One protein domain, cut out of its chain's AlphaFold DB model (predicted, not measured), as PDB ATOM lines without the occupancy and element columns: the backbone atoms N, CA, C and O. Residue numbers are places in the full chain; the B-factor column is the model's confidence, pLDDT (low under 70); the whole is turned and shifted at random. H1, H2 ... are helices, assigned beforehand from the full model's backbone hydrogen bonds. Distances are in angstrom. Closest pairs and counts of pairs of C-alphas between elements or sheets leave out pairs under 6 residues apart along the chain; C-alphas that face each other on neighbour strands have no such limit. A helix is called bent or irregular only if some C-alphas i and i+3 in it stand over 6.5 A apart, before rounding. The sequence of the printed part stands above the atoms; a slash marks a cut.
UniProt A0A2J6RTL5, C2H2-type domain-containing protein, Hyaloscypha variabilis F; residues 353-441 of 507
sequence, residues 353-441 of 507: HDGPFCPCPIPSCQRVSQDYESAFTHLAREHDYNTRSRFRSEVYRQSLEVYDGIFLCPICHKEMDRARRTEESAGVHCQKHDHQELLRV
ATOM      1  N   HIS A 353     306.105 288.563 149.586       67.12
ATOM      2  CA  HIS A 353     306.809 287.334 149.228       67.12
ATOM      3  C   HIS A 353     308.311 287.541 149.385       67.12
ATOM      4  O   HIS A 353     308.835 288.530 148.880       67.12
ATOM      5  N   ASP A 354     309.013 286.560 149.955       66.06
ATOM      6  CA  ASP A 354     310.484 286.451 149.907       66.06
ATOM      7  C   ASP A 354     310.969 286.007 148.505       66.06
ATOM      8  O   ASP A 354     311.845 285.151 148.361       66.06
ATOM      9  N   GLY A 355     310.315 286.509 147.456       60.31
ATOM     10  CA  GLY A 355     310.541 286.118 146.071       60.31
ATOM     11  C   GLY A 355     311.844 286.682 145.502       60.31
ATOM     12  O   GLY A 355     312.532 287.475 146.151       60.31
ATOM     13  N   PRO A 356     312.205 286.289 144.268       62.19
ATOM     14  CA  PRO A 356     313.310 286.917 143.572       62.19
ATOM     15  C   PRO A 356     313.057 288.420 143.476       62.19
ATOM     16  O   PRO A 356     311.940 288.880 143.233       62.19
ATOM     17  N   PHE A 357     314.138 289.159 143.665       77.81
ATOM     18  CA  PHE A 357     314.245 290.577 143.400       77.81
ATOM     19  C   PHE A 357     313.379 291.027 142.208       77.81
ATOM     20  O   PHE A 357     313.524 290.510 141.102       77.81
ATOM     21  N   CYS A 358     312.492 291.995 142.433       81.88
ATOM     22  CA  CYS A 358     311.610 292.582 141.429       81.88
ATOM     23  C   CYS A 358     312.293 293.813 140.807       81.88
ATOM     24  O   CYS A 358     312.301 294.880 141.436       81.88
ATOM     25  N   PRO A 359     312.919 293.700 139.618       89.00
ATOM     26  CA  PRO A 359     313.504 294.850 138.942       89.00
ATOM     27  C   PRO A 359     312.402 295.803 138.488       89.00
ATOM     28  O   PRO A 359     311.354 295.364 138.018       89.00
ATOM     29  N   CYS A 360     312.649 297.106 138.580       93.12
ATOM     30  CA  CYS A 360     311.712 298.100 138.083       93.12
ATOM     31  C   CYS A 360     311.411 297.863 136.585       93.12
ATOM     32  O   CYS A 360     312.344 297.728 135.793       93.12
ATOM     33  N   PRO A 361     310.134 297.829 136.164       91.19
ATOM     34  CA  PRO A 361     309.755 297.595 134.766       91.19
ATOM     35  C   PRO A 361     310.096 298.763 133.828       91.19
ATOM     36  O   PRO A 361     309.986 298.622 132.611       91.19
ATOM     37  N   ILE A 362     310.488 299.922 134.363       94.00
ATOM     38  CA  ILE A 362     310.828 301.110 133.576       94.00
ATOM     39  C   ILE A 362     312.274 300.965 133.071       94.00
ATOM     40  O   ILE A 362     313.184 300.952 133.898       94.00
ATOM     41  N   PRO A 363     312.531 300.899 131.745       93.94
ATOM     42  CA  PRO A 363     313.843 300.533 131.189       93.94
ATOM     43  C   PRO A 363     315.024 301.417 131.613       93.94
ATOM     44  O   PRO A 363     316.168 300.972 131.595       93.94
ATOM     45  N   SER A 364     314.769 302.674 131.980       93.56
ATOM     46  CA  SER A 364     315.793 303.602 132.478       93.56
ATOM     47  C   SER A 364     316.088 303.447 133.973       93.56
ATOM     48  O   SER A 364     317.017 304.075 134.481       93.56
ATOM     49  N   CYS A 365     315.319 302.632 134.695       95.38
ATOM     50  CA  CYS A 365     315.439 302.463 136.132       95.38
ATOM     51  C   CYS A 365     316.137 301.149 136.483       95.38
ATOM     52  O   CYS A 365     315.611 300.066 136.254       95.38
ATOM     53  N   GLN A 366     317.305 301.245 137.113       95.38
ATOM     54  CA  GLN A 366     318.080 300.078 137.550       95.38
ATOM     55  C   GLN A 366     317.705 299.599 138.959       95.38
ATOM     56  O   GLN A 366     318.383 298.736 139.514       95.38
ATOM     57  N   ARG A 367     316.674 300.182 139.587       93.94
ATOM     58  CA  ARG A 367     316.318 299.813 140.956       93.94
ATOM     59  C   ARG A 367     315.688 298.432 140.972       93.94
ATOM     60  O   ARG A 367     314.862 298.082 140.133       93.94
ATOM     61  N   VAL A 368     316.081 297.678 141.981       89.69
ATOM     62  CA  VAL A 368     315.630 296.322 142.215       89.69
ATOM     63  C   VAL A 368     315.067 296.266 143.625       89.69
ATOM     64  O   VAL A 368     315.736 296.662 144.579       89.69
ATOM     65  N   SER A 369     313.822 295.823 143.747       87.81
ATOM     66  CA  SER A 369     313.112 295.738 145.020       87.81
ATOM     67  C   SER A 369     313.126 294.309 145.547       87.81
ATOM     68  O   SER A 369     313.095 293.361 144.770       87.81
ATOM     69  N   GLN A 370     313.185 294.146 146.867       79.50
ATOM     70  CA  GLN A 370     313.193 292.821 147.495       79.50
ATOM     71  C   GLN A 370     311.833 292.116 147.386       79.50
ATOM     72  O   GLN A 370     311.782 290.894 147.352       79.50
ATOM     73  N   ASP A 371     310.748 292.883 147.288       72.25
ATOM     74  CA  ASP A 371     309.386 292.378 147.162       72.25
ATOM     75  C   ASP A 371     308.515 293.298 146.284       72.25
ATOM     76  O   ASP A 371     308.930 294.387 145.862       72.25
ATOM     77  N   TYR A 372     307.294 292.837 146.000       73.50
ATOM     78  CA  TYR A 372     306.318 293.547 145.175       73.50
ATOM     79  C   TYR A 372     305.882 294.869 145.808       73.50
ATOM     80  O   TYR A 372     305.802 295.871 145.106       73.50
ATOM     81  N   GLU A 373     305.647 294.917 147.119       71.75
ATOM     82  CA  GLU A 373     305.218 296.146 147.801       71.75
ATOM     83  C   GLU A 373     306.285 297.245 147.713       71.75
ATOM     84  O   GLU A 373     305.984 298.407 147.428       71.75
ATOM     85  N   SER A 374     307.553 296.870 147.851       79.56
ATOM     86  CA  SER A 374     308.704 297.743 147.653       79.56
ATOM     87  C   SER A 374     308.840 298.160 146.188       79.56
ATOM     88  O   SER A 374     309.210 299.300 145.913       79.56
ATOM     89  N   ALA A 375     308.538 297.279 145.225       83.94
ATOM     90  CA  ALA A 375     308.511 297.613 143.796       83.94
ATOM     91  C   ALA A 375     307.388 298.610 143.463       83.94
ATOM     92  O   ALA A 375     307.638 299.605 142.785       83.94
ATOM     93  N   PHE A 376     306.185 298.411 144.002       81.25
ATOM     94  CA  PHE A 376     305.059 299.337 143.879       81.25
ATOM     95  C   PHE A 376     305.354 300.690 144.515       81.25
ATOM     96  O   PHE A 376     305.130 301.730 143.898       81.25
ATOM     97  N   THR A 377     305.891 300.679 145.734       79.62
ATOM     98  CA  THR A 377     306.275 301.894 146.458       79.62
ATOM     99  C   THR A 377     307.346 302.655 145.689       79.62
ATOM    100  O   THR A 377     307.240 303.867 145.523       79.62
ATOM    101  N   HIS A 378     308.346 301.951 145.158       90.19
ATOM    102  CA  HIS A 378     309.344 302.535 144.275       90.19
ATOM    103  C   HIS A 378     308.710 303.160 143.027       90.19
ATOM    104  O   HIS A 378     308.977 304.325 142.740       90.19
ATOM    105  N   LEU A 379     307.863 302.415 142.308       88.06
ATOM    106  CA  LEU A 379     307.182 302.908 141.114       88.06
ATOM    107  C   LEU A 379     306.348 304.152 141.417       88.06
ATOM    108  O   LEU A 379     306.360 305.090 140.634       88.06
ATOM    109  N   ALA A 380     305.657 304.185 142.554       83.44
ATOM    110  CA  ALA A 380     304.845 305.327 142.946       83.44
ATOM    111  C   ALA A 380     305.664 306.550 143.383       83.44
ATOM    112  O   ALA A 380     305.206 307.670 143.191       83.44
ATOM    113  N   ARG A 381     306.838 306.348 143.991       82.75
ATOM    114  CA  ARG A 381     307.661 307.434 144.546       82.75
ATOM    115  C   ARG A 381     308.651 308.028 143.555       82.75
ATOM    116  O   ARG A 381     308.865 309.234 143.563       82.75
ATOM    117  N   GLU A 382     309.280 307.179 142.750       90.12
ATOM    118  CA  GLU A 382     310.416 307.567 141.906       90.12
ATOM    119  C   GLU A 382     310.023 307.784 140.442       90.12
ATOM    120  O   GLU A 382     310.846 308.242 139.655       90.12
ATOM    121  N   HIS A 383     308.785 307.449 140.059       88.94
ATOM    122  CA  HIS A 383     308.302 307.600 138.690       88.94
ATOM    123  C   HIS A 383     306.965 308.326 138.664       88.94
ATOM    124  O   HIS A 383     305.998 307.920 139.310       88.94
ATOM    125  N   ASP A 384     306.897 309.394 137.875       87.81
ATOM    126  CA  ASP A 384     305.655 310.133 137.680       87.81
ATOM    127  C   ASP A 384     304.589 309.290 136.954       87.81
ATOM    128  O   ASP A 384     304.840 308.210 136.400       87.81
ATOM    129  N   TYR A 385     303.344 309.762 136.989       83.12
ATOM    130  CA  TYR A 385     302.218 309.112 136.322       83.12
ATOM    131  C   TYR A 385     302.463 308.875 134.823       83.12
ATOM    132  O   TYR A 385     302.135 307.806 134.308       83.12
ATOM    133  N   ASN A 386     303.049 309.843 134.114       85.56
ATOM    134  CA  ASN A 386     303.232 309.758 132.664       85.56
ATOM    135  C   ASN A 386     304.231 308.660 132.288       85.56
ATOM    136  O   ASN A 386     303.997 307.905 131.346       85.56
ATOM    137  N   THR A 387     305.309 308.527 133.055       88.62
ATOM    138  CA  THR A 387     306.328 307.491 132.887       88.62
ATOM    139  C   THR A 387     305.730 306.117 133.165       88.62
ATOM    140  O   THR A 387     305.847 305.217 132.331       88.62
ATOM    141  N   ARG A 388     305.000 305.964 134.278       90.38
ATOM    142  CA  ARG A 388     304.285 304.717 134.605       90.38
ATOM    143  C   ARG A 388     303.261 304.334 133.532       90.38
ATOM    144  O   ARG A 388     303.176 303.172 133.151       90.38
ATOM    145  N   SER A 389     302.510 305.309 133.018       83.38
ATOM    146  CA  SER A 389     301.508 305.112 131.963       83.38
ATOM    147  C   SER A 389     302.143 304.761 130.612       83.38
ATOM    148  O   SER A 389     301.634 303.919 129.876       83.38
ATOM    149  N   ARG A 390     303.305 305.341 130.293       89.88
ATOM    150  CA  ARG A 390     304.052 305.025 129.069       89.88
ATOM    151  C   ARG A 390     304.577 303.589 129.063       89.88
ATOM    152  O   ARG A 390     304.507 302.936 128.029       89.88
ATOM    153  N   PHE A 391     305.073 303.104 130.200       90.88
ATOM    154  CA  PHE A 391     305.571 301.730 130.370       90.88
ATOM    155  C   PHE A 391     304.524 300.806 130.984       90.88
ATOM    156  O   PHE A 391     304.849 299.848 131.686       90.88
ATOM    157  N   ARG A 392     303.246 301.107 130.727       85.69
ATOM    158  CA  ARG A 392     302.117 300.381 131.285       85.69
ATOM    159  C   ARG A 392     302.290 298.886 131.026       85.69
ATOM    160  O   ARG A 392     302.397 298.137 131.986       85.69
ATOM    161  N   SER A 393     302.423 298.453 129.772       79.38
ATOM    162  CA  SER A 393     302.554 297.037 129.382       79.38
ATOM    163  C   SER A 393     303.694 296.276 130.077       79.38
ATOM    164  O   SER A 393     303.541 295.092 130.374       79.38
ATOM    165  N   GLU A 394     304.822 296.921 130.362       86.38
ATOM    166  CA  GLU A 394     305.943 296.332 131.103       86.38
ATOM    167  C   GLU A 394     305.571 296.088 132.571       86.38
ATOM    168  O   GLU A 394     305.858 295.014 133.101       86.38
ATOM    169  N   VAL A 395     304.864 297.040 133.192       82.19
ATOM    170  CA  VAL A 395     304.296 296.886 134.541       82.19
ATOM    171  C   VAL A 395     303.306 295.707 134.572       82.19
ATOM    172  O   VAL A 395     303.365 294.896 135.496       82.19
ATOM    173  N   TYR A 396     302.472 295.528 133.530       76.81
ATOM    174  CA  TYR A 396     301.571 294.358 133.411       76.81
ATOM    175  C   TYR A 396     302.327 293.039 133.354       76.81
ATOM    176  O   TYR A 396     301.942 292.083 134.022       76.81
ATOM    177  N   ARG A 397     303.386 292.957 132.537       72.94
ATOM    178  CA  ARG A 397     304.134 291.701 132.360       72.94
ATOM    179  C   ARG A 397     304.770 291.210 133.656       72.94
ATOM    180  O   ARG A 397     304.954 290.009 133.805       72.94
ATOM    181  N   GLN A 398     305.097 292.117 134.573       74.56
ATOM    182  CA  GLN A 398     305.641 291.764 135.882       74.56
ATOM    183  C   GLN A 398     304.560 291.460 136.928       74.56
ATOM    184  O   GLN A 398     304.886 291.325 138.101       74.56
ATOM    185  N   SER A 399     303.282 291.368 136.542       69.44
ATOM    186  CA  SER A 399     302.153 291.186 137.466       69.44
ATOM    187  C   SER A 399     302.085 292.252 138.568       69.44
ATOM    188  O   SER A 399     301.499 292.024 139.623       69.44
ATOM    189  N   LEU A 400     302.646 293.441 138.319       69.19
ATOM    190  CA  LEU A 400     302.575 294.602 139.210       69.19
ATOM    191  C   LEU A 400     301.270 295.376 138.984       69.19
ATOM    192  O   LEU A 400     301.244 296.603 139.023       69.19
ATOM    193  N   GLU A 401     300.167 294.678 138.730       60.56
ATOM    194  CA  GLU A 401     298.865 295.308 138.568       60.56
ATOM    195  C   GLU A 401     297.982 295.052 139.788       60.56
ATOM    196  O   GLU A 401     297.819 293.916 140.230       60.56
ATOM    197  N   VAL A 402     297.366 296.116 140.302       51.47
ATOM    198  CA  VAL A 402     296.288 296.018 141.285       51.47
ATOM    199  C   VAL A 402     295.015 296.511 140.599       51.47
ATOM    200  O   VAL A 402     294.903 297.695 140.328       51.47
ATOM    201  N   TYR A 403     294.099 295.584 140.304       40.81
ATOM    202  CA  TYR A 403     292.693 295.769 139.897       40.81
ATOM    203  C   TYR A 403     292.347 296.803 138.784       40.81
ATOM    204  O   TYR A 403     292.518 298.010 138.918       40.81
ATOM    205  N   ASP A 404     291.683 296.315 137.728       44.84
ATOM    206  CA  ASP A 404     290.932 297.089 136.715       44.84
ATOM    207  C   ASP A 404     291.712 298.060 135.809       44.84
ATOM    208  O   ASP A 404     291.138 299.022 135.295       44.84
ATOM    209  N   GLY A 405     292.993 297.839 135.518       44.03
ATOM    210  CA  GLY A 405     293.638 298.665 134.499       44.03
ATOM    211  C   GLY A 405     294.193 299.998 135.004       44.03
ATOM    212  O   GLY A 405     294.564 300.846 134.188       44.03
ATOM    213  N   ILE A 406     294.198 300.234 136.314       49.16
ATOM    214  CA  ILE A 406     294.552 301.526 136.902       49.16
ATOM    215  C   ILE A 406     295.748 301.315 137.822       49.16
ATOM    216  O   ILE A 406     295.695 300.516 138.748       49.16
ATOM    217  N   PHE A 407     296.837 302.045 137.578       50.69
ATOM    218  CA  PHE A 407     297.967 302.076 138.503       50.69
ATOM    219  C   PHE A 407     297.472 302.638 139.844       50.69
ATOM    220  O   PHE A 407     297.234 303.842 139.965       50.69
ATOM    221  N   LEU A 408     297.270 301.776 140.843       50.41
ATOM    222  CA  LEU A 408     296.838 302.204 142.168       50.41
ATOM    223  C   LEU A 408     298.047 302.767 142.908       50.41
ATOM    224  O   LEU A 408     298.863 302.050 143.482       50.41
ATOM    225  N   CYS A 409     298.165 304.090 142.884       51.16
ATOM    226  CA  CYS A 409     298.990 304.796 143.847       51.16
ATOM    227  C   CYS A 409     298.565 304.369 145.280       51.16
ATOM    228  O   CYS A 409     297.363 304.326 145.559       51.16
ATOM    229  N   PRO A 410     299.498 304.061 146.205       47.28
ATOM    230  CA  PRO A 410     299.168 303.599 147.561       47.28
ATOM    231  C   PRO A 410     298.283 304.571 148.362       47.28
ATOM    232  O   PRO A 410     297.508 304.143 149.217       47.28
ATOM    233  N   ILE A 411     298.364 305.874 148.064       49.56
ATOM    234  CA  ILE A 411     297.478 306.919 148.610       49.56
ATOM    235  C   ILE A 411     296.089 306.821 147.958       49.56
ATOM    236  O   ILE A 411     295.061 306.819 148.638       49.56
ATOM    237  N   CYS A 412     296.057 306.641 146.640       53.16
ATOM    238  CA  CYS A 412     294.837 306.547 145.848       53.16
ATOM    239  C   CYS A 412     294.060 305.247 146.084       53.16
ATOM    240  O   CYS A 412     292.859 305.250 145.880       53.16
ATOM    241  N   HIS A 413     294.653 304.150 146.568       49.28
ATOM    242  CA  HIS A 413     293.891 302.923 146.860       49.28
ATOM    243  C   HIS A 413     292.708 303.173 147.823       49.28
ATOM    244  O   HIS A 413     291.656 302.558 147.684       49.28
ATOM    245  N   LYS A 414     292.847 304.115 148.771       49.66
ATOM    246  CA  LYS A 414     291.760 304.516 149.688       49.66
ATOM    247  C   LYS A 414     290.835 305.598 149.108       49.66
ATOM    248  O   LYS A 414     289.656 305.628 149.453       49.66
ATOM    249  N   GLU A 415     291.339 306.458 148.222       51.09
ATOM    250  CA  GLU A 415     290.583 307.571 147.618       51.09
ATOM    251  C   GLU A 415     289.945 307.216 146.259       51.09
ATOM    252  O   GLU A 415     289.048 307.911 145.801       51.09
ATOM    253  N   MET A 416     290.312 306.105 145.621       49.44
ATOM    254  CA  MET A 416     289.774 305.656 144.327       49.44
ATOM    255  C   MET A 416     288.293 305.285 144.409       49.44
ATOM    256  O   MET A 416     287.528 305.597 143.497       49.44
ATOM    257  N   ASP A 417     287.851 304.712 145.530       54.91
ATOM    258  CA  ASP A 417     286.423 304.528 145.811       54.91
ATOM    259  C   ASP A 417     285.679 305.869 145.871       54.91
ATOM    260  O   ASP A 417     284.477 305.938 145.612       54.91
ATOM    261  N   ARG A 418     286.375 306.954 146.231       55.44
ATOM    262  CA  ARG A 418     285.846 308.320 146.247       55.44
ATOM    263  C   ARG A 418     285.897 308.951 144.856       55.44
ATOM    264  O   ARG A 418     284.872 309.474 144.441       55.44
ATOM    265  N   ALA A 419     286.999 308.809 144.119       52.50
ATOM    266  CA  ALA A 419     287.155 309.301 142.749       52.50
ATOM    267  C   ALA A 419     286.140 308.666 141.777       52.50
ATOM    268  O   ALA A 419     285.518 309.365 140.982       52.50
ATOM    269  N   ARG A 420     285.853 307.358 141.923       57.88
ATOM    270  CA  ARG A 420     284.765 306.672 141.191       57.88
ATOM    271  C   ARG A 420     283.396 307.331 141.401       57.88
ATOM    272  O   ARG A 420     282.526 307.196 140.549       57.88
ATOM    273  N   ARG A 421     283.191 308.024 142.527       66.31
ATOM    274  CA  ARG A 421     281.949 308.746 142.841       66.31
ATOM    275  C   ARG A 421     281.952 310.201 142.368       66.31
ATOM    276  O   ARG A 421     280.884 310.801 142.367       66.31
ATOM    277  N   THR A 422     283.101 310.773 142.007       64.94
ATOM    278  CA  THR A 422     283.238 312.205 141.682       64.94
ATOM    279  C   THR A 422     283.484 312.485 140.198       64.94
ATOM    280  O   THR A 422     283.805 313.617 139.862       64.94
ATOM    281  N   GLU A 423     283.344 311.483 139.316       61.28
ATOM    282  CA  GLU A 423     283.621 311.561 137.860       61.28
ATOM    283  C   GLU A 423     285.054 311.998 137.487       61.28
ATOM    284  O   GLU A 423     285.405 312.094 136.310       61.28
ATOM    285  N   GLU A 424     285.926 312.207 138.470       69.88
ATOM    286  CA  GLU A 424     287.312 312.584 138.243       69.88
ATOM    287  C   GLU A 424     288.104 311.349 137.804       69.88
ATOM    288  O   GLU A 424     288.152 310.326 138.494       69.88
ATOM    289  N   SER A 425     288.725 311.419 136.623       67.75
ATOM    290  CA  SER A 425     289.531 310.300 136.137       67.75
ATOM    291  C   SER A 425     290.727 310.062 137.066       67.75
ATOM    292  O   SER A 425     291.388 311.004 137.511       67.75
ATOM    293  N   ALA A 426     291.060 308.793 137.310       62.88
ATOM    294  CA  ALA A 426     292.204 308.409 138.139       62.88
ATOM    295  C   ALA A 426     293.529 309.061 137.684       62.88
ATOM    296  O   ALA A 426     294.419 309.285 138.500       62.88
ATOM    297  N   GLY A 427     293.656 309.394 136.392       65.38
ATOM    298  CA  GLY A 427     294.816 310.100 135.845       65.38
ATOM    299  C   GLY A 427     294.953 311.535 136.360       65.38
ATOM    300  O   GLY A 427     296.034 311.911 136.801       65.38
ATOM    301  N   VAL A 428     293.862 312.309 136.374       69.25
ATOM    302  CA  VAL A 428     293.857 313.697 136.883       69.25
ATOM    303  C   VAL A 428     294.157 313.720 138.383       69.25
ATOM    304  O   VAL A 428     294.991 314.498 138.843       69.25
ATOM    305  N   HIS A 429     293.560 312.790 139.130       70.19
ATOM    306  CA  HIS A 429     293.800 312.634 140.562       70.19
ATOM    307  C   HIS A 429     295.270 312.293 140.876       70.19
ATOM    308  O   HIS A 429     295.904 312.958 141.697       70.19
ATOM    309  N   CYS A 430     295.851 311.301 140.192       66.75
ATOM    310  CA  CYS A 430     297.258 310.931 140.377       66.75
ATOM    311  C   CYS A 430     298.215 312.064 139.981       66.75
ATOM    312  O   CYS A 430     299.165 312.325 140.711       66.75
ATOM    313  N   GLN A 431     297.949 312.778 138.882       69.12
ATOM    314  CA  GLN A 431     298.752 313.940 138.480       69.12
ATOM    315  C   GLN A 431     298.721 315.055 139.533       69.12
ATOM    316  O   GLN A 431     299.754 315.663 139.812       69.12
ATOM    317  N   LYS A 432     297.565 315.297 140.164       71.06
ATOM    318  CA  LYS A 432     297.429 316.268 141.257       71.06
ATOM    319  C   LYS A 432     298.245 315.856 142.489       71.06
ATOM    320  O   LYS A 432     298.941 316.694 143.053       71.06
ATOM    321  N   HIS A 433     298.224 314.578 142.872       67.38
ATOM    322  CA  HIS A 433     299.029 314.065 143.990       67.38
ATOM    323  C   HIS A 433     300.538 314.069 143.711       67.38
ATOM    324  O   HIS A 433     301.308 314.418 144.609       67.38
ATOM    325  N   ASP A 434     300.955 313.725 142.487       64.19
ATOM    326  CA  ASP A 434     302.350 313.835 142.039       64.19
ATOM    327  C   ASP A 434     302.813 315.308 142.137       64.19
ATOM    328  O   ASP A 434     303.877 315.586 142.691       64.19
ATOM    329  N   HIS A 435     301.982 316.261 141.690       61.53
ATOM    330  CA  HIS A 435     302.262 317.702 141.769       61.53
ATOM    331  C   HIS A 435     302.279 318.239 143.213       61.53
ATOM    332  O   HIS A 435     303.002 319.185 143.518       61.53
ATOM    333  N   GLN A 436     301.487 317.664 144.119       62.81
ATOM    334  CA  GLN A 436     301.436 318.066 145.531       62.81
ATOM    335  C   GLN A 436     302.558 317.446 146.389       62.81
ATOM    336  O   GLN A 436     302.566 317.638 147.601       62.81
ATOM    337  N   GLU A 437     303.477 316.674 145.795       59.97
ATOM    338  CA  GLU A 437     304.557 315.937 146.475       59.97
ATOM    339  C   GLU A 437     304.100 314.992 147.607       59.97
ATOM    340  O   GLU A 437     304.916 314.468 148.366       59.97
ATOM    341  N   LEU A 438     302.802 314.687 147.704       53.22
ATOM    342  CA  LEU A 438     302.237 313.866 148.784       53.22
ATOM    343  C   LEU A 438     302.768 312.423 148.775       53.22
ATOM    344  O   LEU A 438     302.743 311.743 149.800       53.22
ATOM    345  N   LEU A 439     303.309 311.957 147.647       52.78
ATOM    346  CA  LEU A 439     303.968 310.652 147.538       52.78
ATOM    347  C   LEU A 439     305.398 310.634 148.087       52.78
ATOM    348  O   LEU A 439     305.933 309.558 148.357       52.78
ATOM    349  N   ARG A 440     305.998 311.806 148.318       55.09
ATOM    350  CA  ARG A 440     307.339 311.958 148.900       55.09
ATOM    351  C   ARG A 440     307.328 312.032 150.428       55.09
ATOM    352  O   ARG A 440     308.385 312.202 151.034       55.09
ATOM    353  N   VAL A 441     306.162 311.875 151.064       55.69
ATOM    354  CA  VAL A 441     306.047 311.834 152.528       55.69
ATOM    355  C   VAL A 441     306.898 310.675 153.085       55.69
ATOM    356  O   VAL A 441     306.777 309.540 152.597       55.69
TER     357      VAL A 441
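Overview. This is residues 353 to 441 of the 507 residues of the protein "C2H2-type domain-containing protein" of Hyaloscypha variabilis F (UniProt A0A2J6RTL5). Start at H1, the longest helix: with the short helices H2 and H3 it makes a loose triangle, which together with the folded-back first stretch, residues 353 to 371, forms one half of an elongated body, while H4 and H5 form the other half. The two halves join where H2 meets H5, and the long link from H3 to H4, residues 398 to 411, runs between them. You are looking at 89 printed residues with five named helices, in the order H1 H2 H3 H4 H5, and no named strand; the class is all helix, though the helices hold 41 of the 89 residues, under half. The whole is compact, with a radius of gyration of the C-alphas of 12.9 A, and its C-alphas span 39 by 23 by 23 A.

Along the chain. Find C-alpha 372 at (306.318, 293.547, 145.175); from there H1, residues 372 to 382, runs 15.0 A to C-alpha 382 at (310.416, 307.567, 141.906). Next come H2, residues 385 to 390, and H3, residues 392 to 397. Further on is H4, residues 412 to 419, which is only just irregular: C-alphas 414 and 417 are 6.6 A apart. Last is H5, residues 426 to 435, 14.2 A long, ending at C-alpha 435 at (302.262, 317.702, 141.769). Before H1, look for a short antiparallel pairing of residues 358 to 359 with residues 368 to 369.

Arrangement. From H1, look to H2: the two are close but not clearly touching, their closest C-alphas, Leu 379 and Arg 388, being 7.4 A apart. Their lines are only just about perpendicular, at 70.1 degrees. H2 and H3 are also close but not clearly touching, with Arg 388 and Val 395 closest at 7.8 A between C-alphas; they run the same way at a steep tilt of 66 degrees. H2 and H5 touch, the C-alphas of Tyr 385 and Gln 431 coming closest at 6.3 A, at a steep tilt of 55 degrees, opposite ways. H5 and H4 touch, with the C-alphas of Ala 419 and Ala 426 closest at 6.9 A, also at a steep tilt of 55 degrees, opposite ways. H1 is apart from H3, H4 and H5. In the backbones of H1, H2, H3 and H5, every O i to N i+4 pair is within hydrogen-bond range; in H4, 2 of 4 are.

Size, cuts and confidence. The two C-alphas farthest apart are those of Pro 356 and Thr 422, at 39.3 A. The printed part has no cut. The link from H3 to H4 is long, with 14 residues. The mean pLDDT of the printed part is 71.1, and 45 residues are under 70, among them residues 399 to 428.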